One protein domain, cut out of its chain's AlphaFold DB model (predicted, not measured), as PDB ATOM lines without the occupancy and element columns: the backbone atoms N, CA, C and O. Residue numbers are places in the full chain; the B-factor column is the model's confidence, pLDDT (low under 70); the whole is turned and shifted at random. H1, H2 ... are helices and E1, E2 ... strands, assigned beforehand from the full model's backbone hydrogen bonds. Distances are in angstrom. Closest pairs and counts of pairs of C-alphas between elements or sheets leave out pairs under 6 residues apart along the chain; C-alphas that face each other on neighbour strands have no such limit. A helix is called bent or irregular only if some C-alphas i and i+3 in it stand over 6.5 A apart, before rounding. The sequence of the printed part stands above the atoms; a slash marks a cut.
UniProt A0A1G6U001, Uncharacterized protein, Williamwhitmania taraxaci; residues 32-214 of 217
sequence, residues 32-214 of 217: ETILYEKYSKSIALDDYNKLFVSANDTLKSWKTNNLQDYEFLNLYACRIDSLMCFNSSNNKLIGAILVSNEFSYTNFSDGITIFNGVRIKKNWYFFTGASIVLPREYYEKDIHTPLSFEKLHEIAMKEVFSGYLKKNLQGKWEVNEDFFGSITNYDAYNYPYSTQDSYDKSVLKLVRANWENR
ATOM      1  N   GLU A  32      80.028   1.177 184.507       93.69
ATOM      2  CA  GLU A  32      80.102   2.285 185.460       93.69
ATOM      3  C   GLU A  32      80.644   1.822 186.813       93.69
ATOM      4  O   GLU A  32      81.594   2.427 187.302       93.69
ATOM      5  N   THR A  33      80.154   0.705 187.365       95.38
ATOM      6  CA  THR A  33      80.672   0.122 188.615       95.38
ATOM      7  C   THR A  33      82.173  -0.142 188.510       95.38
ATOM      8  O   THR A  33      82.940   0.310 189.355       95.38
ATOM      9  N   ILE A  34      82.626  -0.803 187.435       96.38
ATOM     10  CA  ILE A  34      84.057  -1.086 187.216       96.38
ATOM     11  C   ILE A  34      84.868   0.212 187.128       96.38
ATOM     12  O   ILE A  34      85.968   0.302 187.681       96.38
ATOM     13  N   LEU A  35      84.350   1.220 186.423       97.06
ATOM     14  CA  LEU A  35      85.012   2.512 186.283       97.06
ATOM     15  C   LEU A  35      85.121   3.228 187.636       97.06
ATOM     16  O   LEU A  35      86.196   3.717 187.982       97.06
ATOM     17  N   TYR A  36      84.036   3.263 188.406       97.75
ATOM     18  CA  TYR A  36      83.966   3.942 189.696       97.75
ATOM     19  C   TYR A  36      84.877   3.260 190.715       97.75
ATOM     20  O   TYR A  36      85.694   3.929 191.348       97.75
ATOM     21  N   GLU A  37      84.831   1.929 190.792       96.06
ATOM     22  CA  GLU A  37      85.744   1.155 191.630       96.06
ATOM     23  C   GLU A  37      87.204   1.423 191.278       96.06
ATOM     24  O   GLU A  37      88.027   1.601 192.176       96.06
ATOM     25  N   LYS A  38      87.545   1.467 189.983       96.12
ATOM     26  CA  LYS A  38      88.915   1.742 189.537       96.12
ATOM     27  C   LYS A  38      89.399   3.101 190.044       96.12
ATOM     28  O   LYS A  38      90.505   3.180 190.575       96.12
ATOM     29  N   TYR A  39      88.590   4.150 189.890       96.94
ATOM     30  CA  TYR A  39      88.945   5.492 190.359       96.94
ATOM     31  C   TYR A  39      89.075   5.533 191.882       96.94
ATOM     32  O   TYR A  39      90.113   5.949 192.395       96.94
ATOM     33  N   SER A  40      88.096   4.997 192.608       96.44
ATOM     34  CA  SER A  40      88.144   4.926 194.071       96.44
ATOM     35  C   SER A  40      89.357   4.170 194.604       96.44
ATOM     36  O   SER A  40      90.054   4.664 195.488       96.44
ATOM     37  N   LYS A  41      89.655   2.992 194.046       95.81
ATOM     38  CA  LYS A  41      90.829   2.193 194.425       95.81
ATOM     39  C   LYS A  41      92.134   2.918 194.095       95.81
ATOM     40  O   LYS A  41      93.084   2.803 194.855       95.81
ATOM     41  N   SER A  42      92.189   3.701 193.015       95.44
ATOM     42  CA  SER A  42      93.384   4.498 192.689       95.44
ATOM     43  C   SER A  42      93.642   5.650 193.668       95.44
ATOM     44  O   SER A  42      94.789   6.047 193.842       95.44
ATOM     45  N   ILE A  43      92.597   6.157 194.328       94.44
ATOM     46  CA  ILE A  43      92.687   7.241 195.319       94.44
ATOM     47  C   ILE A  43      93.033   6.685 196.702       94.44
ATOM     48  O   ILE A  43      93.928   7.188 197.378       94.44
ATOM     49  N   ALA A  44      92.315   5.644 197.129       89.38
ATOM     50  CA  ALA A  44      92.508   5.030 198.438       89.38
ATOM     51  C   ALA A  44      93.709   4.067 198.480       89.38
ATOM     52  O   ALA A  44      94.192   3.753 199.565       89.38
ATOM     53  N   LEU A  45      94.203   3.611 197.322       88.62
ATOM     54  CA  LEU A  45      95.310   2.660 197.187       88.62
ATOM     55  C   LEU A  45      95.111   1.439 198.109       88.62
ATOM     56  O   LEU A  45      94.029   0.845 198.139       88.62
ATOM     57  N   ASP A  46      96.132   1.088 198.893       81.44
ATOM     58  CA  ASP A  46      96.126  -0.043 199.828       81.44
ATOM     59  C   ASP A  46      95.124   0.112 200.986       81.44
ATOM     60  O   ASP A  46      94.860  -0.848 201.717       81.44
ATOM     61  N   ASP A  47      94.549   1.303 201.173       87.44
ATOM     62  CA  ASP A  47      93.587   1.557 202.239       87.44
ATOM     63  C   ASP A  47      92.147   1.223 201.834       87.44
ATOM     64  O   ASP A  47      91.315   1.067 202.723       87.44
ATOM     65  N   TYR A  48      91.833   1.017 200.545       92.75
ATOM     66  CA  TYR A  48      90.456   0.724 200.109       92.75
ATOM     67  C   TYR A  48      89.860  -0.475 200.860       92.75
ATOM     68  O   TYR A  48      88.809  -0.374 201.492       92.75
ATOM     69  N   ASN A  49      90.562  -1.611 200.845       92.31
ATOM     70  CA  ASN A  49      90.082  -2.834 201.489       92.31
ATOM     71  C   ASN A  49      90.045  -2.691 203.017       92.31
ATOM     72  O   ASN A  49      89.112  -3.173 203.656       92.31
ATOM     73  N   LYS A  50      91.020  -1.991 203.612       93.19
ATOM     74  CA  LYS A  50      91.044  -1.736 205.061       93.19
ATOM     75  C   LYS A  50      89.857  -0.882 205.494       93.19
ATOM     76  O   LYS A  50      89.255  -1.149 206.531       93.19
ATOM     77  N   LEU A  51      89.508   0.129 204.700       94.44
ATOM     78  CA  LEU A  51      88.361   0.993 204.958       94.44
ATOM     79  C   LEU A  51      87.044   0.260 204.750       94.44
ATOM     80  O   LEU A  51      86.128   0.463 205.537       94.44
ATOM     81  N   PHE A  52      86.970  -0.650 203.780       95.31
ATOM     82  CA  PHE A  52      85.793  -1.494 203.594       95.31
ATOM     83  C   PHE A  52      85.558  -2.390 204.819       95.31
ATOM     84  O   PHE A  52      84.440  -2.477 205.327       95.31
ATOM     85  N   VAL A  53      86.622  -3.010 205.343       95.00
ATOM     86  CA  VAL A  53      86.563  -3.777 206.598       95.00
ATOM     87  C   VAL A  53      86.158  -2.873 207.765       95.00
ATOM     88  O   VAL A  53      85.204  -3.183 208.470       95.00
ATOM     89  N   SER A  54      86.796  -1.706 207.904       95.06
ATOM     90  CA  SER A  54      86.496  -0.744 208.978       95.06
ATOM     91  C   SER A  54      85.046  -0.248 208.944       95.06
ATOM     92  O   SER A  54      84.434  -0.054 209.996       95.06
ATOM     93  N   ALA A  55      84.468  -0.056 207.755       96.25
ATOM     94  CA  ALA A  55      83.069   0.321 207.584       96.25
ATOM     95  C   ALA A  55      82.124  -0.795 208.058       96.25
ATOM     96  O   ALA A  55      81.187  -0.532 208.813       96.25
ATOM     97  N   ASN A  56      82.401  -2.050 207.693       96.06
ATOM     98  CA  ASN A  56      81.620  -3.199 208.163       96.06
ATOM     99  C   ASN A  56      81.739  -3.400 209.685       96.06
ATOM    100  O   ASN A  56      80.728  -3.616 210.357       96.06
ATOM    101  N   ASP A  57      82.944  -3.262 210.243       96.31
ATOM    102  CA  ASP A  57      83.169  -3.308 211.692       96.31
ATOM    103  C   ASP A  57      82.415  -2.186 212.413       96.31
ATOM    104  O   ASP A  57      81.854  -2.396 213.491       96.31
ATOM    105  N   THR A  58      82.336  -1.007 211.794       95.19
ATOM    106  CA  THR A  58      81.575   0.128 212.319       95.19
ATOM    107  C   THR A  58      80.078  -0.177 212.378       95.19
ATOM    108  O   THR A  58      79.476   0.009 213.433       95.19
ATOM    109  N   LEU A  59      79.483  -0.730 211.315       95.44
ATOM    110  CA  LEU A  59      78.074  -1.157 211.330       95.44
ATOM    111  C   LEU A  59      77.809  -2.208 212.410       95.44
ATOM    112  O   LEU A  59      76.837  -2.106 213.161       95.44
ATOM    113  N   LYS A  60      78.694  -3.205 212.529       95.12
ATOM    114  CA  LYS A  60      78.603  -4.221 213.585       95.12
ATOM    115  C   LYS A  60      78.683  -3.592 214.975       95.12
ATOM    116  O   LYS A  60      77.952  -4.004 215.878       95.12
ATOM    117  N   SER A  61      79.551  -2.600 215.149       95.19
ATOM    118  CA  SER A  61      79.709  -1.867 216.401       95.19
ATOM    119  C   SER A  61      78.453  -1.065 216.747       95.19
ATOM    120  O   SER A  61      77.944  -1.206 217.858       95.19
ATOM    121  N   TRP A  62      77.895  -0.307 215.797       95.00
ATOM    122  CA  TRP A  62      76.642   0.435 215.982       95.00
ATOM    123  C   TRP A  62      75.490  -0.483 216.386       95.00
ATOM    124  O   TRP A  62      74.799  -0.212 217.368       95.00
ATOM    125  N   LYS A  63      75.355  -1.618 215.687       93.06
ATOM    126  CA  LYS A  63      74.372  -2.659 215.993       93.06
ATOM    127  C   LYS A  63      74.548  -3.214 217.409       93.06
ATOM    128  O   LYS A  63      73.616  -3.212 218.202       93.06
ATOM    129  N   THR A  64      75.761  -3.652 217.752       93.44
ATOM    130  CA  THR A  64      76.057  -4.281 219.054       93.44
ATOM    131  C   THR A  64      75.813  -3.326 220.226       93.44
ATOM    132  O   THR A  64      75.374  -3.753 221.297       93.44
ATOM    133  N   ASN A  65      76.067  -2.033 220.013       92.56
ATOM    134  CA  ASN A  65      75.891  -0.991 221.018       92.56
ATOM    135  C   ASN A  65      74.480  -0.374 221.044       92.56
ATOM    136  O   ASN A  65      74.245   0.489 221.883       92.56
ATOM    137  N   ASN A  66      73.544  -0.823 220.195       90.56
ATOM    138  CA  ASN A  66      72.157  -0.325 220.116       90.56
ATOM    139  C   ASN A  66      72.077   1.200 220.039       90.56
ATOM    140  O   ASN A  66      71.343   1.850 220.784       90.56
ATOM    141  N   LEU A  67      72.885   1.773 219.152       92.06
ATOM    142  CA  LEU A  67      72.803   3.195 218.858       92.06
ATOM    143  C   LEU A  67      71.440   3.485 218.217       92.06
ATOM    144  O   LEU A  67      71.104   2.866 217.206       92.06
ATOM    145  N   GLN A  68      70.665   4.391 218.816       89.31
ATOM    146  CA  GLN A  68      69.256   4.602 218.470       89.31
ATOM    147  C   GLN A  68      69.069   5.001 217.002       89.31
ATOM    148  O   GLN A  68      68.236   4.426 216.307       89.31
ATOM    149  N   ASP A  69      69.918   5.893 216.486       87.12
ATOM    150  CA  ASP A  69      69.862   6.353 215.089       87.12
ATOM    151  C   ASP A  69      70.176   5.242 214.062       87.12
ATOM    152  O   ASP A  69      69.952   5.402 212.861       87.12
ATOM    153  N   TYR A  70      70.668   4.089 214.526       92.25
ATOM    154  CA  TYR A  70      71.010   2.927 213.709       92.25
ATOM    155  C   TYR A  70      70.186   1.679 214.069       92.25
ATOM    156  O   TYR A  70      70.577   0.561 213.724       92.25
ATOM    157  N   GLU A  71      69.035   1.843 214.732       89.62
ATOM    158  CA  GLU A  71      68.163   0.736 215.157       89.62
ATOM    159  C   GLU A  71      67.727  -0.164 213.990       89.62
ATOM    160  O   GLU A  71      67.609  -1.380 214.145       89.62
ATOM    161  N   PHE A  72      67.591   0.394 212.783       89.88
ATOM    162  CA  PHE A  72      67.255  -0.365 211.576       89.88
ATOM    163  C   PHE A  72      68.233  -1.527 211.290       89.88
ATOM    164  O   PHE A  72      67.828  -2.532 210.711       89.88
ATOM    165  N   LEU A  73      69.492  -1.453 211.755       92.19
ATOM    166  CA  LEU A  73      70.476  -2.544 211.645       92.19
ATOM    167  C   LEU A  73      70.096  -3.792 212.466       92.19
ATOM    168  O   LEU A  73      70.607  -4.891 212.213       92.19
ATOM    169  N   ASN A  74      69.243  -3.632 213.481       89.12
ATOM    170  CA  ASN A  74      68.679  -4.727 214.271       89.12
ATOM    171  C   ASN A  74      67.409  -5.309 213.642       89.12
ATOM    172  O   ASN A  74      67.116  -6.479 213.874       89.12
ATOM    173  N   LEU A  75      66.688  -4.515 212.849       87.56
ATOM    174  CA  LEU A  75      65.392  -4.880 212.276       87.56
ATOM    175  C   LEU A  75      65.507  -5.549 210.904       87.56
ATOM    176  O   LEU A  75      64.651  -6.353 210.542       87.56
ATOM    177  N   TYR A  76      66.550  -5.223 210.139       90.56
ATOM    178  CA  TYR A  76      66.667  -5.613 208.736       90.56
ATOM    179  C   TYR A  76      68.008  -6.275 208.416       90.56
ATOM    180  O   TYR A  76      69.019  -6.063 209.098       90.56
ATOM    181  N   ALA A  77      68.038  -7.045 207.328       92.56
ATOM    182  CA  ALA A  77      69.278  -7.558 206.768       92.56
ATOM    183  C   ALA A  77      70.025  -6.403 206.087       92.56
ATOM    184  O   ALA A  77      69.565  -5.841 205.096       92.56
ATOM    185  N   CYS A  78      71.179  -6.027 206.638       95.06
ATOM    186  CA  CYS A  78      71.943  -4.867 206.182       95.06
ATOM    187  C   CYS A  78      73.379  -5.252 205.825       95.06
ATOM    188  O   CYS A  78      74.002  -6.040 206.541       95.06
ATOM    189  N   ARG A  79      73.939  -4.643 204.772       95.44
ATOM    190  CA  ARG A  79      75.380  -4.721 204.469       95.44
ATOM    191  C   ARG A  79      75.892  -3.456 203.787       95.44
ATOM    192  O   ARG A  79      75.125  -2.765 203.121       95.44
ATOM    193  N   ILE A  80      77.190  -3.182 203.919       97.62
ATOM    194  CA  ILE A  80      77.858  -2.150 203.115       97.62
ATOM    195  C   ILE A  80      77.928  -2.612 201.654       97.62
ATOM    196  O   ILE A  80      78.310  -3.752 201.376       97.62
ATOM    197  N   ASP A  81      77.552  -1.731 200.727       97.81
ATOM    198  CA  ASP A  81      77.767  -1.919 199.292       97.81
ATOM    199  C   ASP A  81      79.267  -2.002 198.978       97.81
ATOM    200  O   ASP A  81      80.081  -1.308 199.587       97.81
ATOM    201  N   SER A  82      79.658  -2.848 198.026       92.50
ATOM    202  CA  SER A  82      81.066  -3.047 197.673       92.50
ATOM    203  C   SER A  82      81.752  -1.793 197.122       92.50
ATOM    204  O   SER A  82      82.983  -1.703 197.194       92.50
ATOM    205  N   LEU A  83      80.992  -0.839 196.575       97.25
ATOM    206  CA  LEU A  83      81.513   0.423 196.074       97.25
ATOM    207  C   LEU A  83      81.564   1.491 197.178       97.25
ATOM    208  O   LEU A  83      80.555   1.876 197.766       97.25
ATOM    209  N   MET A  84      82.762   2.031 197.396       97.06
ATOM    210  CA  MET A  84      82.987   3.241 198.184       97.06
ATOM    211  C   MET A  84      83.625   4.303 197.288       97.06
ATOM    212  O   MET A  84      84.687   4.077 196.706       97.06
ATOM    213  N   CYS A  85      82.985   5.459 197.166       97.75
ATOM    214  CA  CYS A  85      83.444   6.600 196.380       97.75
ATOM    215  C   CYS A  85      84.313   7.517 197.240       97.75
ATOM    216  O   CYS A  85      83.869   7.954 198.300       97.75
ATOM    217  N   PHE A  86      85.528   7.826 196.783       97.50
ATOM    218  CA  PHE A  86      86.475   8.689 197.495       97.50
ATOM    219  C   PHE A  86      86.664  10.002 196.750       97.50
ATOM    220  O   PHE A  86      86.771  10.011 195.525       97.50
ATOM    221  N   ASN A  87      86.738  11.110 197.479       97.00
ATOM    222  CA  ASN A  87      87.088  12.380 196.856       97.00
ATOM    223  C   ASN A  87      88.589  12.440 196.536       97.00
ATOM    224  O   ASN A  87      89.380  11.703 197.130       97.00
ATOM    225  N   SER A  88      89.014  13.348 195.656       96.25
ATOM    226  CA  SER A  88      90.411  13.381 195.192       96.25
ATOM    227  C   SER A  88      91.422  13.609 196.323       96.25
ATOM    228  O   SER A  88      92.565  13.172 196.232       96.25
ATOM    229  N   SER A  89      91.013  14.273 197.411       95.06
ATOM    230  CA  SER A  89      91.858  14.512 198.592       95.06
ATOM    231  C   SER A  89      91.898  13.348 199.592       95.06
ATOM    232  O   SER A  89      92.574  13.465 200.615       95.06
ATOM    233  N   ASN A  90      91.187  12.244 199.333       95.19
ATOM    234  CA  ASN A  90      91.108  11.066 200.205       95.19
ATOM    235  C   ASN A  90      90.768  11.416 201.671       95.19
ATOM    236  O   ASN A  90      91.388  10.933 202.630       95.19
ATOM    237  N   ASN A  91      89.803  12.321 201.842       94.75
ATOM    238  CA  ASN A  91      89.309  12.757 203.147       94.75
ATOM    239  C   ASN A  91      87.781  12.727 203.276       94.75
ATOM    240  O   ASN A  91      87.266  12.985 204.364       94.75
ATOM    241  N   LYS A  92      87.066  12.387 202.201       96.00
ATOM    242  CA  LYS A  92      85.623  12.157 202.180       96.00
ATOM    243  C   LYS A  92      85.316  10.853 201.453       96.00
ATOM    244  O   LYS A  92      85.971  10.516 200.467       96.00
ATOM    245  N   LEU A  93      84.312  10.147 201.956       96.25
ATOM    246  CA  LEU A  93      83.826   8.877 201.438       96.25
ATOM    247  C   LEU A  93      82.300   8.910 201.374       96.25
ATOM    248  O   LEU A  93      81.664   9.275 202.359       96.25
ATOM    249  N   ILE A  94      81.733   8.492 200.241       97.50
ATOM    250  CA  ILE A  94      80.306   8.168 200.104       97.50
ATOM    251  C   ILE A  94      80.192   6.699 199.700       97.50
ATOM    252  O   ILE A  94      80.784   6.260 198.717       97.50
ATOM    253  N   GLY A  95      79.433   5.943 200.475       97.62
ATOM    254  CA  GLY A  95      79.045   4.562 200.240       97.62
ATOM    255  C   GLY A  95      77.533   4.401 200.400       97.62
ATOM    256  O   GLY A  95      76.796   5.376 200.567       97.62
ATOM    257  N   ALA A  96      77.082   3.154 200.427       98.25
ATOM    258  CA  ALA A  96      75.693   2.811 200.694       98.25
ATOM    259  C   ALA A  96      75.601   1.657 201.699       98.25
ATOM    260  O   ALA A  96      76.362   0.693 201.627       98.25
ATOM    261  N   ILE A  97      74.650   1.750 202.625       98.44
ATOM    262  CA  ILE A  97      74.137   0.616 203.392       98.44
ATOM    263  C   ILE A  97      72.928   0.092 202.622       98.44
ATOM    264  O   ILE A  97      71.926   0.795 202.489       98.44
ATOM    265  N   LEU A  98      73.022  -1.131 202.114       98.12
ATOM    266  CA  LEU A  98      71.912  -1.810 201.458       98.12
ATOM    267  C   LEU A  98      71.049  -2.475 202.529       98.12
ATOM    268  O   LEU A  98      71.584  -3.207 203.365       98.12
ATOM    269  N   VAL A  99      69.742  -2.222 202.501       96.44
ATOM    270  CA  VAL A  99      68.780  -2.690 203.504       96.44
ATOM    271  C   VAL A  99      67.745  -3.576 202.820       96.44
ATOM    272  O   VAL A  99      66.918  -3.091 202.054       96.44
ATOM    273  N   SER A 100      67.797  -4.873 203.111       93.94
ATOM    274  CA  SER A 100      66.811  -5.870 202.692       93.94
ATOM    275  C   SER A 100      65.887  -6.196 203.865       93.94
ATOM    276  O   SER A 100      66.325  -6.582 204.956       93.94
ATOM    277  N   ASN A 101      64.590  -6.010 203.663       88.75
ATOM    278  CA  ASN A 101      63.566  -6.200 204.678       88.75
ATOM    279  C   ASN A 101      62.973  -7.615 204.599       88.75
ATOM    280  O   ASN A 101      61.871  -7.844 204.101       88.75
ATOM    281  N   GLU A 102      63.729  -8.586 205.101       77.88
ATOM    282  CA  GLU A 102      63.352 -10.006 205.072       77.88
ATOM    283  C   GLU A 102      62.319 -10.390 206.146       77.88
ATOM    284  O   GLU A 102      61.711 -11.455 206.066       77.88
ATOM    285  N   PHE A 103      62.107  -9.534 207.150       68.06
ATOM    286  CA  PHE A 103      61.445  -9.913 208.405       68.06
ATOM    287  C   PHE A 103      60.034  -9.344 208.586       68.06
ATOM    288  O   PHE A 103      59.393  -9.620 209.601       68.06
ATOM    289  N   SER A 104      59.524  -8.560 207.630       66.62
ATOM    290  CA  SER A 104      58.199  -7.947 207.737       66.62
ATOM    291  C   SER A 104      57.230  -8.444 206.666       66.62
ATOM    292  O   SER A 104      57.400  -8.188 205.479       66.62
ATOM    293  N   TYR A 105      56.148  -9.089 207.109       67.00
ATOM    294  CA  TYR A 105      55.021  -9.481 206.251       67.00
ATOM    295  C   TYR A 105      54.061  -8.326 205.934       67.00
ATOM    296  O   TYR A 105      53.116  -8.509 205.170       67.00
ATOM    297  N   THR A 106      54.268  -7.153 206.536       74.38
ATOM    298  CA  THR A 106      53.397  -5.978 206.386       74.38
ATOM    299  C   THR A 106      54.114  -4.776 205.779       74.38
ATOM    300  O   THR A 106      53.453  -3.830 205.357       74.38
ATOM    301  N   ASN A 107      55.446  -4.805 205.706       79.44
ATOM    302  CA  ASN A 107      56.253  -3.781 205.061       79.44
ATOM    303  C   ASN A 107      56.893  -4.352 203.789       79.44
ATOM    304  O   ASN A 107      57.848  -5.123 203.859       79.44
ATOM    305  N   PHE A 108      56.374  -3.938 202.633       88.94
ATOM    306  CA  PHE A 108      56.829  -4.364 201.305       88.94
ATOM    307  C   PHE A 108      57.835  -3.388 200.688       88.94
ATOM    308  O   PHE A 108      57.856  -3.188 199.477       88.94
ATOM    309  N   SER A 109      58.642  -2.738 201.527       92.25
ATOM    310  CA  SER A 109      59.713  -1.848 201.088       92.25
ATOM    311  C   SER A 109      61.069  -2.331 201.582       92.25
ATOM    312  O   SER A 109      61.206  -2.772 202.726       92.25
ATOM    313  N   ASP A 110      62.062  -2.188 200.714       95.56
ATOM    314  CA  ASP A 110      63.486  -2.276 201.034       95.56
ATOM    315  C   ASP A 110      64.076  -0.858 201.105       95.56
ATOM    316  O   ASP A 110      63.347   0.137 201.022       95.56
ATOM    317  N   GLY A 111      65.390  -0.726 201.272       96.12
ATOM    318  CA  GLY A 111      65.988   0.600 201.337       96.12
ATOM    319  C   GLY A 111      67.476   0.669 201.052       96.12
ATOM    320  O   GLY A 111      68.195  -0.330 201.002       96.12
ATOM    321  N   ILE A 112      67.935   1.902 200.874       98.12
ATOM    322  CA  ILE A 112      69.349   2.247 200.759       98.12
ATOM    323  C   ILE A 112      69.599   3.455 201.652       98.12
ATOM    324  O   ILE A 112      68.961   4.488 201.483       98.12
ATOM    325  N   THR A 113      70.540   3.353 202.581       96.81
ATOM    326  CA  THR A 113      70.960   4.488 203.412       96.81
ATOM    327  C   THR A 113      72.338   4.947 202.973       96.81
ATOM    328  O   THR A 113      73.260   4.138 202.883       96.81
ATOM    329  N   ILE A 114      72.505   6.244 202.710       96.31
ATOM    330  CA  ILE A 114      73.812   6.806 202.357       96.31
ATOM    331  C   ILE A 114      74.776   6.597 203.530       96.31
ATOM    332  O   ILE A 114      74.452   6.910 204.677       96.31
ATOM    333  N   PHE A 115      75.966   6.077 203.244       97.00
ATOM    334  CA  PHE A 115      77.031   5.879 204.221       97.00
ATOM    335  C   PHE A 115      78.127   6.914 203.995       97.00
ATOM    336  O   PHE A 115      78.827   6.869 202.987       97.00
ATOM    337  N   ASN A 116      78.288   7.849 204.923       96.69
ATOM    338  CA  ASN A 116      79.280   8.908 204.819       96.69
ATOM    339  C   ASN A 116      80.509   8.584 205.666       96.69
ATOM    340  O   ASN A 116      80.406   8.024 206.759       96.69
ATOM    341  N   GLY A 117      81.676   8.997 205.179       95.88
ATOM    342  CA  GLY A 117      82.929   8.970 205.918       95.88
ATOM    343  C   GLY A 117      83.692  10.279 205.760       95.88
ATOM    344  O   GLY A 117      83.782  10.826 204.662       95.88
ATOM    345  N   VAL A 118      84.275  10.767 206.852       95.88
ATOM    346  CA  VAL A 118      85.150  11.947 206.859       95.88
ATOM    347  C   VAL A 118      86.439  11.614 207.594       95.88
ATOM    348  O   VAL A 118      86.418  11.025 208.675       95.88
ATOM    349  N   ARG A 119      87.577  12.009 207.021       95.38
ATOM    350  CA  ARG A 119      88.894  11.814 207.624       95.38
ATOM    351  C   ARG A 119      89.346  13.070 208.364       95.38
ATOM    352  O   ARG A 119      89.651  14.080 207.735       95.38
ATOM    353  N   ILE A 120      89.476  12.981 209.687       94.50
ATOM    354  CA  ILE A 120      89.927  14.072 210.564       94.50
ATOM    355  C   ILE A 120      91.188  13.618 211.298       94.50
ATOM    356  O   ILE A 120      91.200  12.569 211.942       94.50
ATOM    357  N   LYS A 121      92.276  14.394 211.196       89.19
ATOM    358  CA  LYS A 121      93.569  14.113 211.864       89.19
ATOM    359  C   LYS A 121      94.020  12.644 211.725       89.19
ATOM    360  O   LYS A 121      94.494  12.040 212.680       89.19
ATOM    361  N   LYS A 122      93.895  12.102 210.504       90.50
ATOM    362  CA  LYS A 122      94.201  10.719 210.068       90.50
ATOM    363  C   LYS A 122      93.161   9.642 210.390       90.50
ATOM    364  O   LYS A 122      93.245   8.592 209.760       90.50
ATOM    365  N   ASN A 123      92.187   9.895 211.259       93.88
ATOM    366  CA  ASN A 123      91.149   8.923 211.605       93.88
ATOM    367  C   ASN A 123      89.914   9.101 210.725       93.88
ATOM    368  O   ASN A 123      89.546  10.230 210.407       93.88
ATOM    369  N   TRP A 124      89.279   7.994 210.350       95.75
ATOM    370  CA  TRP A 124      87.997   8.011 209.655       95.75
ATOM    371  C   TRP A 124      86.846   7.981 210.651       95.75
ATOM    372  O   TRP A 124      86.856   7.212 211.611       95.75
ATOM    373  N   TYR A 125      85.857   8.823 210.392       95.56
ATOM    374  CA  TYR A 125      84.635   8.946 211.162       95.56
ATOM    375  C   TYR A 125      83.461   8.701 210.225       95.56
ATOM    376  O   TYR A 125      83.333   9.393 209.214       95.56
ATOM    377  N   PHE A 126      82.635   7.713 210.553       95.94
ATOM    378  CA  PHE A 126      81.502   7.307 209.731       95.94
ATOM    379  C   PHE A 126      80.176   7.730 210.359       95.94
ATOM    380  O   PHE A 126      80.067   7.813 211.583       95.94
ATOM    381  N   PHE A 127      79.181   7.994 209.517       94.25
ATOM    382  CA  PHE A 127      77.813   8.345 209.902       94.25
ATOM    383  C   PHE A 127      76.870   8.132 208.710       94.25
ATOM    384  O   PHE A 127      77.321   8.019 207.569       94.25
ATOM    385  N   THR A 128      75.562   8.063 208.944       93.50
ATOM    386  CA  THR A 128      74.579   7.929 207.858       93.50
ATOM    387  C   THR A 128      74.127   9.279 207.307       93.50
ATOM    388  O   THR A 128      74.105  10.298 207.998       93.50
ATOM    389  N   GLY A 129      73.795   9.284 206.018       90.94
ATOM    390  CA  GLY A 129      73.116  10.368 205.320       90.94
ATOM    391  C   GLY A 129      71.617  10.102 205.178       90.94
ATOM    392  O   GLY A 129      71.016   9.401 205.987       90.94
ATOM    393  N   ALA A 130      71.026  10.646 204.114       90.31
ATOM    394  CA  ALA A 130      69.642  10.363 203.754       90.31
ATOM    395  C   ALA A 130      69.419   8.870 203.445       90.31
ATOM    396  O   ALA A 130      70.330   8.165 202.997       90.31
ATOM    397  N   SER A 131      68.181   8.423 203.639       93.12
ATOM    398  CA  SER A 131      67.720   7.084 203.276       93.12
ATOM    399  C   SER A 131      66.715   7.154 202.134       93.12
ATOM    400  O   SER A 131      65.884   8.057 202.067       93.12
ATOM    401  N   ILE A 132      66.785   6.167 201.251       95.62
ATOM    402  CA  ILE A 132      65.872   5.951 200.138       95.62
ATOM    403  C   ILE A 132      65.012   4.747 200.503       95.62
ATOM    404  O   ILE A 132      65.539   3.661 200.747       95.62
ATOM    405  N   VAL A 133      63.696   4.946 200.542       95.25
ATOM    406  CA  VAL A 133      62.715   3.866 200.689       95.25
ATOM    407  C   VAL A 133      62.377   3.341 199.299       95.25
ATOM    408  O   VAL A 133      62.120   4.127 198.388       95.25
ATOM    409  N   LEU A 134      62.386   2.020 199.140       96.31
ATOM    410  CA  LEU A 134      62.183   1.337 197.867       96.31
ATOM    411  C   LEU A 134      60.953   0.427 197.960       96.31
ATOM    412  O   LEU A 134      61.093  -0.740 198.333       96.31
ATOM    413  N   PRO A 135      59.750   0.930 197.630       95.19
ATOM    414  CA  PRO A 135      58.561   0.092 197.561       95.19
ATOM    415  C   PRO A 135      58.717  -0.956 196.452       95.19
ATOM    416  O   PRO A 135      59.035  -0.622 195.305       95.19
ATOM    417  N   ARG A 136      58.558  -2.239 196.795       93.88
ATOM    418  CA  ARG A 136      58.898  -3.367 195.909       93.88
ATOM    419  C   ARG A 136      58.035  -3.433 194.660       93.88
ATOM    420  O   ARG A 136      58.508  -3.931 193.642       93.88
ATOM    421  N   GLU A 137      56.826  -2.879 194.694       93.19
ATOM    422  CA  GLU A 137      55.902  -2.849 193.557       93.19
ATOM    423  C   GLU A 137      56.469  -2.141 192.315       93.19
ATOM    424  O   GLU A 137      56.009  -2.388 191.200       93.19
ATOM    425  N   TYR A 138      57.488  -1.288 192.479       92.94
ATOM    426  CA  TYR A 138      58.173  -0.630 191.364       92.94
ATOM    427  C   TYR A 138      59.280  -1.478 190.727       92.94
ATOM    428  O   TYR A 138      59.758  -1.140 189.640       92.94
ATOM    429  N   TYR A 139      59.716  -2.552 191.387       91.75
ATOM    430  CA  TYR A 139      60.936  -3.280 191.032       91.75
ATOM    431  C   TYR A 139      60.694  -4.761 190.742       91.75
ATOM    432  O   TYR A 139      61.345  -5.301 189.849       91.75
ATOM    433  N   GLU A 140      59.754  -5.393 191.442       87.38
ATOM    434  CA  GLU A 140      59.443  -6.815 191.323       87.38
ATOM    435  C   GLU A 140      57.930  -7.040 191.245       87.38
ATOM    436  O   GLU A 140      57.125  -6.248 191.731       87.38
ATOM    437  N   LYS A 141      57.524  -8.150 190.618       88.75
ATOM    438  CA  LYS A 141      56.103  -8.539 190.565       88.75
ATOM    439  C   LYS A 141      55.608  -9.097 191.895       88.75
ATOM    440  O   LYS A 141      54.445  -8.909 192.237       88.75
ATOM    441  N   ASP A 142      56.474  -9.825 192.596       90.25
ATOM    442  CA  ASP A 142      56.193 -10.344 193.926       90.25
ATOM    443  C   ASP A 142      56.734  -9.374 194.977       90.25
ATOM    444  O   ASP A 142      57.933  -9.315 195.233       90.25
ATOM    445  N   ILE A 143      55.828  -8.622 195.595       90.94
ATOM    446  CA  ILE A 143      56.161  -7.635 196.628       90.94
ATOM    447  C   ILE A 143      56.518  -8.281 197.978       90.94
ATOM    448  O   ILE A 143      57.011  -7.607 198.886       90.94
ATOM    449  N   HIS A 144      56.272  -9.582 198.142       90.19
ATOM    450  CA  HIS A 144      56.582 -10.308 199.372       90.19
ATOM    451  C   HIS A 144      58.019 -10.828 199.396       90.19
ATOM    452  O   HIS A 144      58.539 -11.102 200.478       90.19
ATOM    453  N   THR A 145      58.677 -10.901 198.238       90.06
ATOM    454  CA  THR A 145      60.093 -11.247 198.136       90.06
ATOM    455  C   THR A 145      60.951  -9.976 198.235       90.06
ATOM    456  O   THR A 145      60.768  -9.056 197.435       90.06
ATOM    457  N   PRO A 146      61.884  -9.889 199.199       92.69
ATOM    458  CA  PRO A 146      62.829  -8.776 199.297       92.69
ATOM    459  C   PRO A 146      63.731  -8.649 198.071       92.69
ATOM    460  O   PRO A 146      64.109  -9.650 197.458       92.69
ATOM    461  N   LEU A 147      64.124  -7.418 197.739       94.44
ATOM    462  CA  LEU A 147      65.108  -7.180 196.688       94.44
ATOM    463  C   LEU A 147      66.451  -7.821 197.053       94.44
ATOM    464  O   LEU A 147      66.966  -7.645 198.159       94.44
ATOM    465  N   SER A 148      67.060  -8.522 196.093       94.56
ATOM    466  CA  SER A 148      68.410  -9.048 196.285       94.56
ATOM    467  C   SER A 148      69.406  -7.904 196.470       94.56
ATOM    468  O   SER A 148      69.224  -6.793 195.966       94.56
ATOM    469  N   PHE A 149      70.520  -8.172 197.146       96.62
ATOM    470  CA  PHE A 149      71.548  -7.150 197.283       96.62
ATOM    471  C   PHE A 149      72.204  -6.765 195.951       96.62
ATOM    472  O   PHE A 149      72.679  -5.638 195.838       96.62
ATOM    473  N   GLU A 150      72.237  -7.643 194.939       95.62
ATOM    474  CA  GLU A 150      72.647  -7.220 193.593       95.62
ATOM    475  C   GLU A 150      71.666  -6.190 193.032       95.62
ATOM    476  O   GLU A 150      72.087  -5.186 192.457       95.62
ATOM    477  N   LYS A 151      70.361  -6.391 193.250       95.62
ATOM    478  CA  LYS A 151      69.345  -5.441 192.805       95.62
ATOM    479  C   LYS A 151      69.441  -4.108 193.543       95.62
ATOM    480  O   LYS A 151      69.357  -3.053 192.918       95.62
ATOM    481  N   LEU A 152      69.673  -4.150 194.852       97.69
ATOM    482  CA  LEU A 152      69.917  -2.954 195.655       97.69
ATOM    483  C   LEU A 152      71.196  -2.225 195.211       97.69
ATOM    484  O   LEU A 152      71.180  -1.001 195.140       97.69
ATOM    485  N   HIS A 153      72.257  -2.944 194.827       97.69
ATOM    486  CA  HIS A 153      73.461  -2.346 194.235       97.69
ATOM    487  C   HIS A 153      73.159  -1.648 192.899       97.69
ATOM    488  O   HIS A 153      73.572  -0.509 192.692       97.69
ATOM    489  N   GLU A 154      72.394  -2.278 191.997       96.25
ATOM    490  CA  GLU A 154      71.975  -1.642 190.736       96.25
ATOM    491  C   GLU A 154      71.216  -0.330 190.979       96.25
ATOM    492  O   GLU A 154      71.425   0.655 190.269       96.25
ATOM    493  N   ILE A 155      70.334  -0.311 191.985       97.06
ATOM    494  CA  ILE A 155      69.593   0.892 192.371       97.06
ATOM    495  C   ILE A 155      70.548   1.916 192.998       97.06
ATOM    496  O   ILE A 155      70.500   3.085 192.625       97.06
ATOM    497  N   ALA A 156      71.472   1.501 193.869       98.06
ATOM    498  CA  ALA A 156      72.469   2.382 194.478       98.06
ATOM    499  C   ALA A 156      73.377   3.046 193.430       98.06
ATOM    500  O   ALA A 156      73.653   4.240 193.531       98.06
ATOM    501  N   MET A 157      73.773   2.323 192.377       97.69
ATOM    502  CA  MET A 157      74.525   2.887 191.248       97.69
ATOM    503  C   MET A 157      73.802   4.068 190.596       97.69
ATOM    504  O   MET A 157      74.440   5.043 190.202       97.69
ATOM    505  N   LYS A 158      72.469   4.010 190.530       95.44
ATOM    506  CA  LYS A 158      71.643   5.070 189.950       95.44
ATOM    507  C   LYS A 158      71.314   6.187 190.937       95.44
ATOM    508  O   LYS A 158      71.361   7.351 190.556       95.44
ATOM    509  N   GLU A 159      70.950   5.852 192.166       95.31
ATOM    510  CA  GLU A 159      70.366   6.820 193.104       95.31
ATOM    511  C   GLU A 159      71.391   7.415 194.080       95.31
ATOM    512  O   GLU A 159      71.207   8.532 194.553       95.31
ATOM    513  N   VAL A 160      72.474   6.692 194.381       96.69
ATOM    514  CA  VAL A 160      73.504   7.129 195.338       96.69
ATOM    515  C   VAL A 160      74.799   7.498 194.636       96.69
ATOM    516  O   VAL A 160      75.374   8.538 194.931       96.69
ATOM    517  N   PHE A 161      75.279   6.650 193.727       97.75
ATOM    518  CA  PHE A 161      76.606   6.812 193.127       97.75
ATOM    519  C   PHE A 161      76.596   7.615 191.829       97.75
ATOM    520  O   PHE A 161      77.663   7.995 191.337       97.75
ATOM    521  N   SER A 162      75.416   7.896 191.270       94.94
ATOM    522  CA  SER A 162      75.323   8.651 190.027       94.94
ATOM    523  C   SER A 162      75.954  10.033 190.184       94.94
ATOM    524  O   SER A 162      75.730  10.764 191.148       94.94
ATOM    525  N   GLY A 163      76.815  10.377 189.228       94.94
ATOM    526  CA  GLY A 163      77.543  11.640 189.250       94.94
ATOM    527  C   GLY A 163      78.821  11.639 190.088       94.94
ATOM    528  O   GLY A 163      79.417  12.707 190.208       94.94
ATOM    529  N   TYR A 164      79.285  10.490 190.602       98.00
ATOM    530  CA  TYR A 164      80.603  10.384 191.245       98.00
ATOM    531  C   TYR A 164      81.741  10.812 190.308       98.00
ATOM    532  O   TYR A 164      82.631  11.565 190.708       98.00
ATOM    533  N   LEU A 165      81.710  10.369 189.048       97.94
ATOM    534  CA  LEU A 165      82.665  10.803 188.029       97.94
ATOM    535  C   LEU A 165      81.998  11.731 187.016       97.94
ATOM    536  O   LEU A 165      80.859  11.510 186.604       97.94
ATOM    537  N   LYS A 166      82.758  12.719 186.545       96.81
ATOM    538  CA  LYS A 166      82.391  13.587 185.420       96.81
ATOM    539  C   LYS A 166      83.494  13.606 184.373       96.81
ATOM    540  O   LYS A 166      84.624  13.200 184.637       96.81
ATOM    541  N   LYS A 167      83.169  14.063 183.166       96.50
ATOM    542  CA  LYS A 167      84.180  14.351 182.147       96.50
ATOM    543  C   LYS A 167      84.625  15.802 182.260       96.50
ATOM    544  O   LYS A 167      83.783  16.695 182.311       96.50
ATOM    545  N   ASN A 168      85.931  16.022 182.250       95.50
ATOM    546  CA  ASN A 168      86.508  17.356 182.171       95.50
ATOM    547  C   ASN A 168      86.411  17.940 180.752       95.50
ATOM    548  O   ASN A 168      85.929  17.284 179.824       95.50
ATOM    549  N   LEU A 169      86.913  19.164 180.562       95.88
ATOM    550  CA  LEU A 169      86.885  19.862 179.269       95.88
ATOM    551  C   LEU A 169      87.617  19.106 178.145       95.88
ATOM    552  O   LEU A 169      87.333  19.326 176.972       95.88
ATOM    553  N   GLN A 170      88.537  18.199 178.484       96.50
ATOM    554  CA  GLN A 170      89.257  17.344 177.533       96.50
ATOM    555  C   GLN A 170      88.588  15.970 177.341       96.50
ATOM    556  O   GLN A 170      89.164  15.083 176.712       96.50
ATOM    557  N   GLY A 171      87.393  15.760 177.901       94.94
ATOM    558  CA  GLY A 171      86.644  14.510 177.799       94.94
ATOM    559  C   GLY A 171      87.194  13.361 178.653       94.94
ATOM    560  O   GLY A 171      86.721  12.229 178.508       94.94
ATOM    561  N   LYS A 172      88.171  13.622 179.531       96.19
ATOM    562  CA  LYS A 172      88.735  12.624 180.451       96.19
ATOM    563  C   LYS A 172      87.887  12.538 181.714       96.19
ATOM    564  O   LYS A 172      87.409  13.554 182.206       96.19
ATOM    565  N   TRP A 173      87.722  11.325 182.234       97.06
ATOM    566  CA  TRP A 173      87.032  11.100 183.501       97.06
ATOM    567  C   TRP A 173      87.853  11.637 184.676       97.06
ATOM    568  O   TRP A 173      89.055  11.374 184.776       97.06
ATOM    569  N   GLU A 174      87.183  12.339 185.576       97.06
ATOM    570  CA  GLU A 174      87.709  12.841 186.840       97.06
ATOM    571  C   GLU A 174      86.653  12.704 187.940       97.06
ATOM    572  O   GLU A 174      85.460  12.548 187.657       97.06
ATOM    573  N   VAL A 175      87.096  12.760 189.195       97.88
ATOM    574  CA  VAL A 175      86.184  12.808 190.338       97.88
ATOM    575  C   VAL A 175      85.395  14.109 190.292       97.88
ATOM    576  O   VAL A 175      85.947  15.198 190.134       97.88
ATOM    577  N   ASN A 176      84.083  13.999 190.443       97.56
ATOM    578  CA  ASN A 176      83.220  15.148 190.598       97.56
ATOM    579  C   ASN A 176      83.198  15.579 192.069       97.56
ATOM    580  O   ASN A 176      82.451  15.018 192.859       97.56
ATOM    581  N   GLU A 177      83.996  16.572 192.457       95.50
ATOM    582  CA  GLU A 177      84.058  17.013 193.864       95.50
ATOM    583  C   GLU A 177      82.699  17.485 194.421       95.50
ATOM    584  O   GLU A 177      82.425  17.295 195.608       95.50
ATOM    585  N   ASP A 178      81.806  18.001 193.567       94.62
ATOM    586  CA  ASP A 178      80.458  18.440 193.958       94.62
ATOM    587  C   ASP A 178      79.589  17.282 194.480       94.62
ATOM    588  O   ASP A 178      78.701  17.492 195.307       94.62
ATOM    589  N   PHE A 179      79.887  16.043 194.070       95.00
ATOM    590  CA  PHE A 179      79.245  14.822 194.568       95.00
ATOM    591  C   PHE A 179      79.350  14.694 196.097       95.00
ATOM    592  O   PHE A 179      78.419  14.246 196.762       95.00
ATOM    593  N   PHE A 180      80.458  15.162 196.678       94.19
ATOM    594  CA  PHE A 180      80.713  15.127 198.121       94.19
ATOM    595  C   PHE A 180      80.134  16.341 198.868       94.19
ATOM    596  O   PHE A 180      80.352  16.503 200.076       94.19
ATOM    597  N   GLY A 181      79.394  17.208 198.170       86.88
ATOM    598  CA  GLY A 181      78.722  18.368 198.749       86.88
ATOM    599  C   GLY A 181      77.691  17.981 199.811       86.88
ATOM    600  O   GLY A 181      77.592  18.658 200.829       86.88
ATOM    601  N   SER A 182      77.006  16.845 199.647       77.44
ATOM    602  CA  SER A 182      76.010  16.336 200.606       77.44
ATOM    603  C   SER A 182      76.584  16.099 202.009       77.44
ATOM    604  O   SER A 182      75.932  16.425 202.997       77.44
ATOM    605  N   ILE A 183      77.828  15.619 202.108       82.81
ATOM    606  CA  ILE A 183      78.545  15.458 203.385       82.81
ATOM    607  C   ILE A 183      78.803  16.826 204.025       82.81
ATOM    608  O   ILE A 183      78.665  17.007 205.231       82.81
ATOM    609  N   THR A 184      79.170  17.805 203.199       71.62
ATOM    610  CA  THR A 184      79.536  19.151 203.658       71.62
ATOM    611  C   THR A 184      78.305  19.947 204.093       71.62
ATOM    612  O   THR A 184      78.388  20.743 205.019       71.62
ATOM    613  N   ASN A 185      77.154  19.695 203.472       69.38
ATOM    614  CA  ASN A 185      75.897  20.396 203.733       69.38
ATOM    615  C   ASN A 185      75.013  19.670 204.764       69.38
ATOM    616  O   ASN A 185      73.903  20.123 205.031       69.38
ATOM    617  N   TYR A 186      75.479  18.542 205.316       66.62
ATOM    618  CA  TYR A 186      74.694  17.684 206.209       66.62
ATOM    619  C   TYR A 186      74.189  18.434 207.450       66.62
ATOM    620  O   TYR A 186      73.047  18.265 207.868       66.62
ATOM    621  N   ASP A 187      75.021  19.307 208.018       68.12
ATOM    622  CA  ASP A 187      74.626  20.186 209.117       68.12
ATOM    623  C   ASP A 187      74.102  21.515 208.565       68.12
ATOM    624  O   ASP A 187      74.807  22.527 208.521       68.12
ATOM    625  N   ALA A 188      72.847  21.503 208.128       58.59
ATOM    626  CA  ALA A 188      72.191  22.679 207.561       58.59
ATOM    627  C   ALA A 188      72.156  23.884 208.524       58.59
ATOM    628  O   ALA A 188      72.019  25.015 208.068       58.59
ATOM    629  N   TYR A 189      72.294  23.660 209.838       54.94
ATOM    630  CA  TYR A 189      72.272  24.722 210.845       54.94
ATOM    631  C   TYR A 189      73.618  25.433 211.000       54.94
ATOM    632  O   TYR A 189      73.637  26.618 211.325       54.94
ATOM    633  N   ASN A 190      74.734  24.735 210.774       64.50
ATOM    634  CA  ASN A 190      76.083  25.312 210.861       64.50
ATOM    635  C   ASN A 190      76.739  25.545 209.487       64.50
ATOM    636  O   ASN A 190      77.882  26.001 209.417       64.50
ATOM    637  N   TYR A 191      76.026  25.253 208.397       66.62
ATOM    638  CA  TYR A 191      76.460  25.515 207.028       66.62
ATOM    639  C   TYR A 191      76.161  26.971 206.585       66.62
ATOM    640  O   TYR A 191      75.087  27.487 206.890       66.62
ATOM    641  N   PRO A 192      77.041  27.626 205.797       73.88
ATOM    642  CA  PRO A 192      78.361  27.161 205.384       73.88
ATOM    643  C   PRO A 192      79.394  27.293 206.503       73.88
ATOM    644  O   PRO A 192      79.449  28.288 207.225       73.88
ATOM    645  N   TYR A 193      80.277  26.302 206.597       77.81
ATOM    646  CA  TYR A 193      81.407  26.345 207.516       77.81
ATOM    647  C   TYR A 193      82.446  27.353 207.039       77.81
ATOM    648  O   TYR A 193      82.936  27.270 205.913       77.81
ATOM    649  N   SER A 194      82.833  28.279 207.912       77.94
ATOM    650  CA  SER A 194      83.847  29.290 207.597       77.94
ATOM    651  C   SER A 194      85.282  28.762 207.698       77.94
ATOM    652  O   SER A 194      86.201  29.376 207.161       77.94
ATOM    653  N   THR A 195      85.499  27.627 208.381       85.75
ATOM    654  CA  THR A 195      86.824  27.009 208.568       85.75
ATOM    655  C   THR A 195      86.754  25.479 208.601       85.75
ATOM    656  O   THR A 195      85.754  24.905 209.039       85.75
ATOM    657  N   GLN A 196      87.853  24.805 208.238       86.88
ATOM    658  CA  GLN A 196      87.981  23.345 208.377       86.88
ATOM    659  C   GLN A 196      87.791  22.882 209.832       86.88
ATOM    660  O   GLN A 196      87.142  21.873 210.069       86.88
ATOM    661  N   ASP A 197      88.298  23.638 210.813       89.31
ATOM    662  CA  ASP A 197      88.153  23.302 212.238       89.31
ATOM    663  C   ASP A 197      86.681  23.321 212.688       89.31
ATOM    664  O   ASP A 197      86.251  22.442 213.434       89.31
ATOM    665  N   SER A 198      85.884  24.278 212.196       87.56
ATOM    666  CA  SER A 198      84.443  24.323 212.487       87.56
ATOM    667  C   SER A 198      83.683  23.134 211.890       87.56
ATOM    668  O   SER A 198      82.825  22.559 212.563       87.56
ATOM    669  N   TYR A 199      84.052  22.713 210.678       89.00
ATOM    670  CA  TYR A 199      83.496  21.524 210.034       89.00
ATOM    671  C   TYR A 199      83.875  20.244 210.790       89.00
ATOM    672  O   TYR A 199      83.000  19.461 211.160       89.00
ATOM    673  N   ASP A 200      85.163  20.065 211.103       91.56
ATOM    674  CA  ASP A 200      85.662  18.904 211.844       91.56
ATOM    675  C   ASP A 200      84.963  18.775 213.208       91.56
ATOM    676  O   ASP A 200      84.555  17.683 213.606       91.56
ATOM    677  N   LYS A 201      84.775  19.895 213.921       91.00
ATOM    678  CA  LYS A 201      84.040  19.929 215.194       91.00
ATOM    679  C   LYS A 201      82.583  19.504 215.045       91.00
ATOM    680  O   LYS A 201      82.104  18.769 215.908       91.00
ATOM    681  N   SER A 202      81.890  19.936 213.990       89.44
ATOM    682  CA  SER A 202      80.505  19.513 213.756       89.44
ATOM    683  C   SER A 202      80.413  18.012 213.472       89.44
ATOM    684  O   SER A 202      79.652  17.312 214.143       89.44
ATOM    685  N   VAL A 203      81.267  17.475 212.594       91.06
ATOM    686  CA  VAL A 203      81.313  16.028 212.313       91.06
ATOM    687  C   VAL A 203      81.585  15.226 213.591       91.06
ATOM    688  O   VAL A 203      80.895  14.247 213.875       91.06
ATOM    689  N   LEU A 204      82.557  15.647 214.405       92.56
ATOM    690  CA  LEU A 204      82.864  14.975 215.673       92.56
ATOM    691  C   LEU A 204      81.705  15.052 216.673       92.56
ATOM    692  O   LEU A 204      81.477  14.090 217.410       92.56
ATOM    693  N   LYS A 205      80.974  16.173 216.706       90.88
ATOM    694  CA  LYS A 205      79.775  16.334 217.534       90.88
ATOM    695  C   LYS A 205      78.666  15.386 217.084       90.88
ATOM    696  O   LYS A 205      78.109  14.707 217.937       90.88
ATOM    697  N   LEU A 206      78.392  15.300 215.781       88.50
ATOM    698  CA  LEU A 206      77.412  14.372 215.208       88.50
ATOM    699  C   LEU A 206      77.732  12.928 215.593       88.50
ATOM    700  O   LEU A 206      76.899  12.226 216.160       88.50
ATOM    701  N   VAL A 207      78.966  12.495 215.329       90.75
ATOM    702  CA  VAL A 207      79.382  11.122 215.625       90.75
ATOM    703  C   VAL A 207      79.244  10.842 217.116       90.75
ATOM    704  O   VAL A 207      78.711   9.798 217.475       90.75
ATOM    705  N   ARG A 208      79.655  11.773 217.988       91.75
ATOM    706  CA  ARG A 208      79.504  11.629 219.442       91.75
ATOM    707  C   ARG A 208      78.040  11.556 219.878       91.75
ATOM    708  O   ARG A 208      77.725  10.693 220.688       91.75
ATOM    709  N   ALA A 209      77.168  12.405 219.339       88.19
ATOM    710  CA  ALA A 209      75.747  12.417 219.686       88.19
ATOM    711  C   ALA A 209      75.089  11.053 219.417       88.19
ATOM    712  O   ALA A 209      74.381  10.538 220.277       88.19
ATOM    713  N   ASN A 210      75.427  10.408 218.294       86.81
ATOM    714  CA  ASN A 210      74.941   9.056 217.985       86.81
ATOM    715  C   ASN A 210      75.350   8.023 219.054       86.81
ATOM    716  O   ASN A 210      74.615   7.078 219.323       86.81
ATOM    717  N   TRP A 211      76.537   8.180 219.655       89.81
ATOM    718  CA  TRP A 211      77.028   7.312 220.734       89.81
ATOM    719  C   TRP A 211      76.395   7.625 222.094       89.81
ATOM    720  O   TRP A 211      76.237   6.720 222.916       89.81
ATOM    721  N   GLU A 212      76.064   8.891 222.345       89.06
ATOM    722  CA  GLU A 212      75.372   9.336 223.557       89.06
ATOM    723  C   GLU A 212      73.911   8.854 223.562       89.06
ATOM    724  O   GLU A 212      73.434   8.383 224.593       89.06
ATOM    725  N   ASN A 213      73.254   8.838 222.396       81.38
ATOM    726  CA  ASN A 213      71.898   8.314 222.178       81.38
ATOM    727  C   ASN A 213      71.853   6.779 222.033       81.38
ATOM    728  O   ASN A 213      71.130   6.226 221.204       81.38
ATOM    729  N   ARG A 214      72.646   6.044 222.811       79.94
ATOM    730  CA  ARG A 214      72.538   4.580 222.854       79.94
ATOM    731  C   ARG A 214      71.351   4.167 223.721       79.94
ATOM    732  O   ARG A 214      71.202   4.660 224.839       79.94
TER     733      ARG A 214
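AT A GLANCE: This is residues 32 to 214 of the 217 residues of an uncharacterized protein of Williamwhitmania taraxaci (UniProt A0A1G6U001). A twisted sheet of four strands forms the core and curls round the long helix H2 on one face, while H4, H5 and H6 pack on it from the opposite side, making three layers, with helices on both faces of a sheet. At one end of the body, far from the core, H1 and the small hairpin E5 E6 come together. The printed part has 183 residues, with six named helices and six named strands in the order H1 H2 H3 E1 E2 E3 E4 H4 E5 E6 H5 H6; the class is mixed, helices and strands. The large sheet runs E1 E2 E3 E4, antiparallel throughout, and is a meander, each strand the antiparallel neighbour of the one before. The whole is compact, with a radius of gyration of the C-alphas of 16.9 A, and rounded, spanning 48 by 45 by 32 A.

IN THESE COORDINATES: Begin in the large sheet with E4, residues 123 to 135, its longest strand at 36.6 A; find C-alpha 123 at (91.149, 8.923, 211.605). Before it come E3, residues 109 to 120 and 35.4 A, E2, residues 92 to 100 and 26.1 A, and the short E1, residues 77 to 80. Look next at H2, residues 47 to 64, which covers 25.0 A, and at H3, residues 72 to 75. H1, residues 32 to 44, starts at C-alpha 32, (80.102, 2.285, 185.460), and runs 18.2 A. After the sheet you find H4, residues 149 to 159 and 14.6 A, then E5, residues 165 to 167, E6, residues 173 to 175, and H5, residues 177 to 184. H5 is irregular: C-alphas 179 and 182 are 7.0 A apart. H6, residues 196 to 212, runs 24.2 A to C-alpha 212 at (75.372, 9.336, 223.557).

HOW THE PARTS SIT: Start with the hairpin E2 and E3, where N 95 and O 115 are 2.7 A apart, within hydrogen-bond range. E1 is the antiparallel neighbour of E2, with N 98 and O 79 within hydrogen-bond range at 2.8 A, and E4 is the antiparallel neighbour of E3, with N 118 and O 125 within hydrogen-bond range at 2.9 A; E1 and E4 are the edge strands. H2 is on the sheet; its closest C-alphas to E1 are those of Asn 56 and Ile 80, 6.4 A. H2 and H3 only just touch, with 3 pairs of C-alphas within 8 A, the closest Lys 63 and Leu 73 at 5.8 A, and H2 does so with residues 59 to 63 alone. H3 only grazes the sheet. H4 lies over E2 and E3 at a height over the sheet of 8.7 A, slantwise to the strands; its C-alpha of Leu 152 is 6.2 A from that of Leu 98. H5 is over E3, only just, with 3 of its C-alphas falling on it, and runs across the strands at 86 degrees to E3 on the local plane. H6 is on the sheet too, the C-alphas of Phe 127 and Val 207 being its closest to E4, 6.6 A. H1 is not on this sheet; its C-alpha of Tyr 36 is 7.2 A from that of Leu 165 in E5. In the hairpin E5 and E6, N 166 and O 174 are 2.9 A apart. In H1, H2 and H6 every O i to N i+4 pair is within hydrogen-bond range; in H4 it is 6 of 7, in H5 0 of 4 with 4 of 5 O i to N i+3 pairs, and H3 is too short for such a pair.

THE WHOLE: The C-alphas farthest apart are those of Tyr 105 and Gln 170, 52.1 A. The printed part has no cut. The long links are E1 to E2, E4 to H4 and H5 to H6. The mean pLDDT of the printed part is 91.3; residues 103 to 105 and 185 to 191 are under 70.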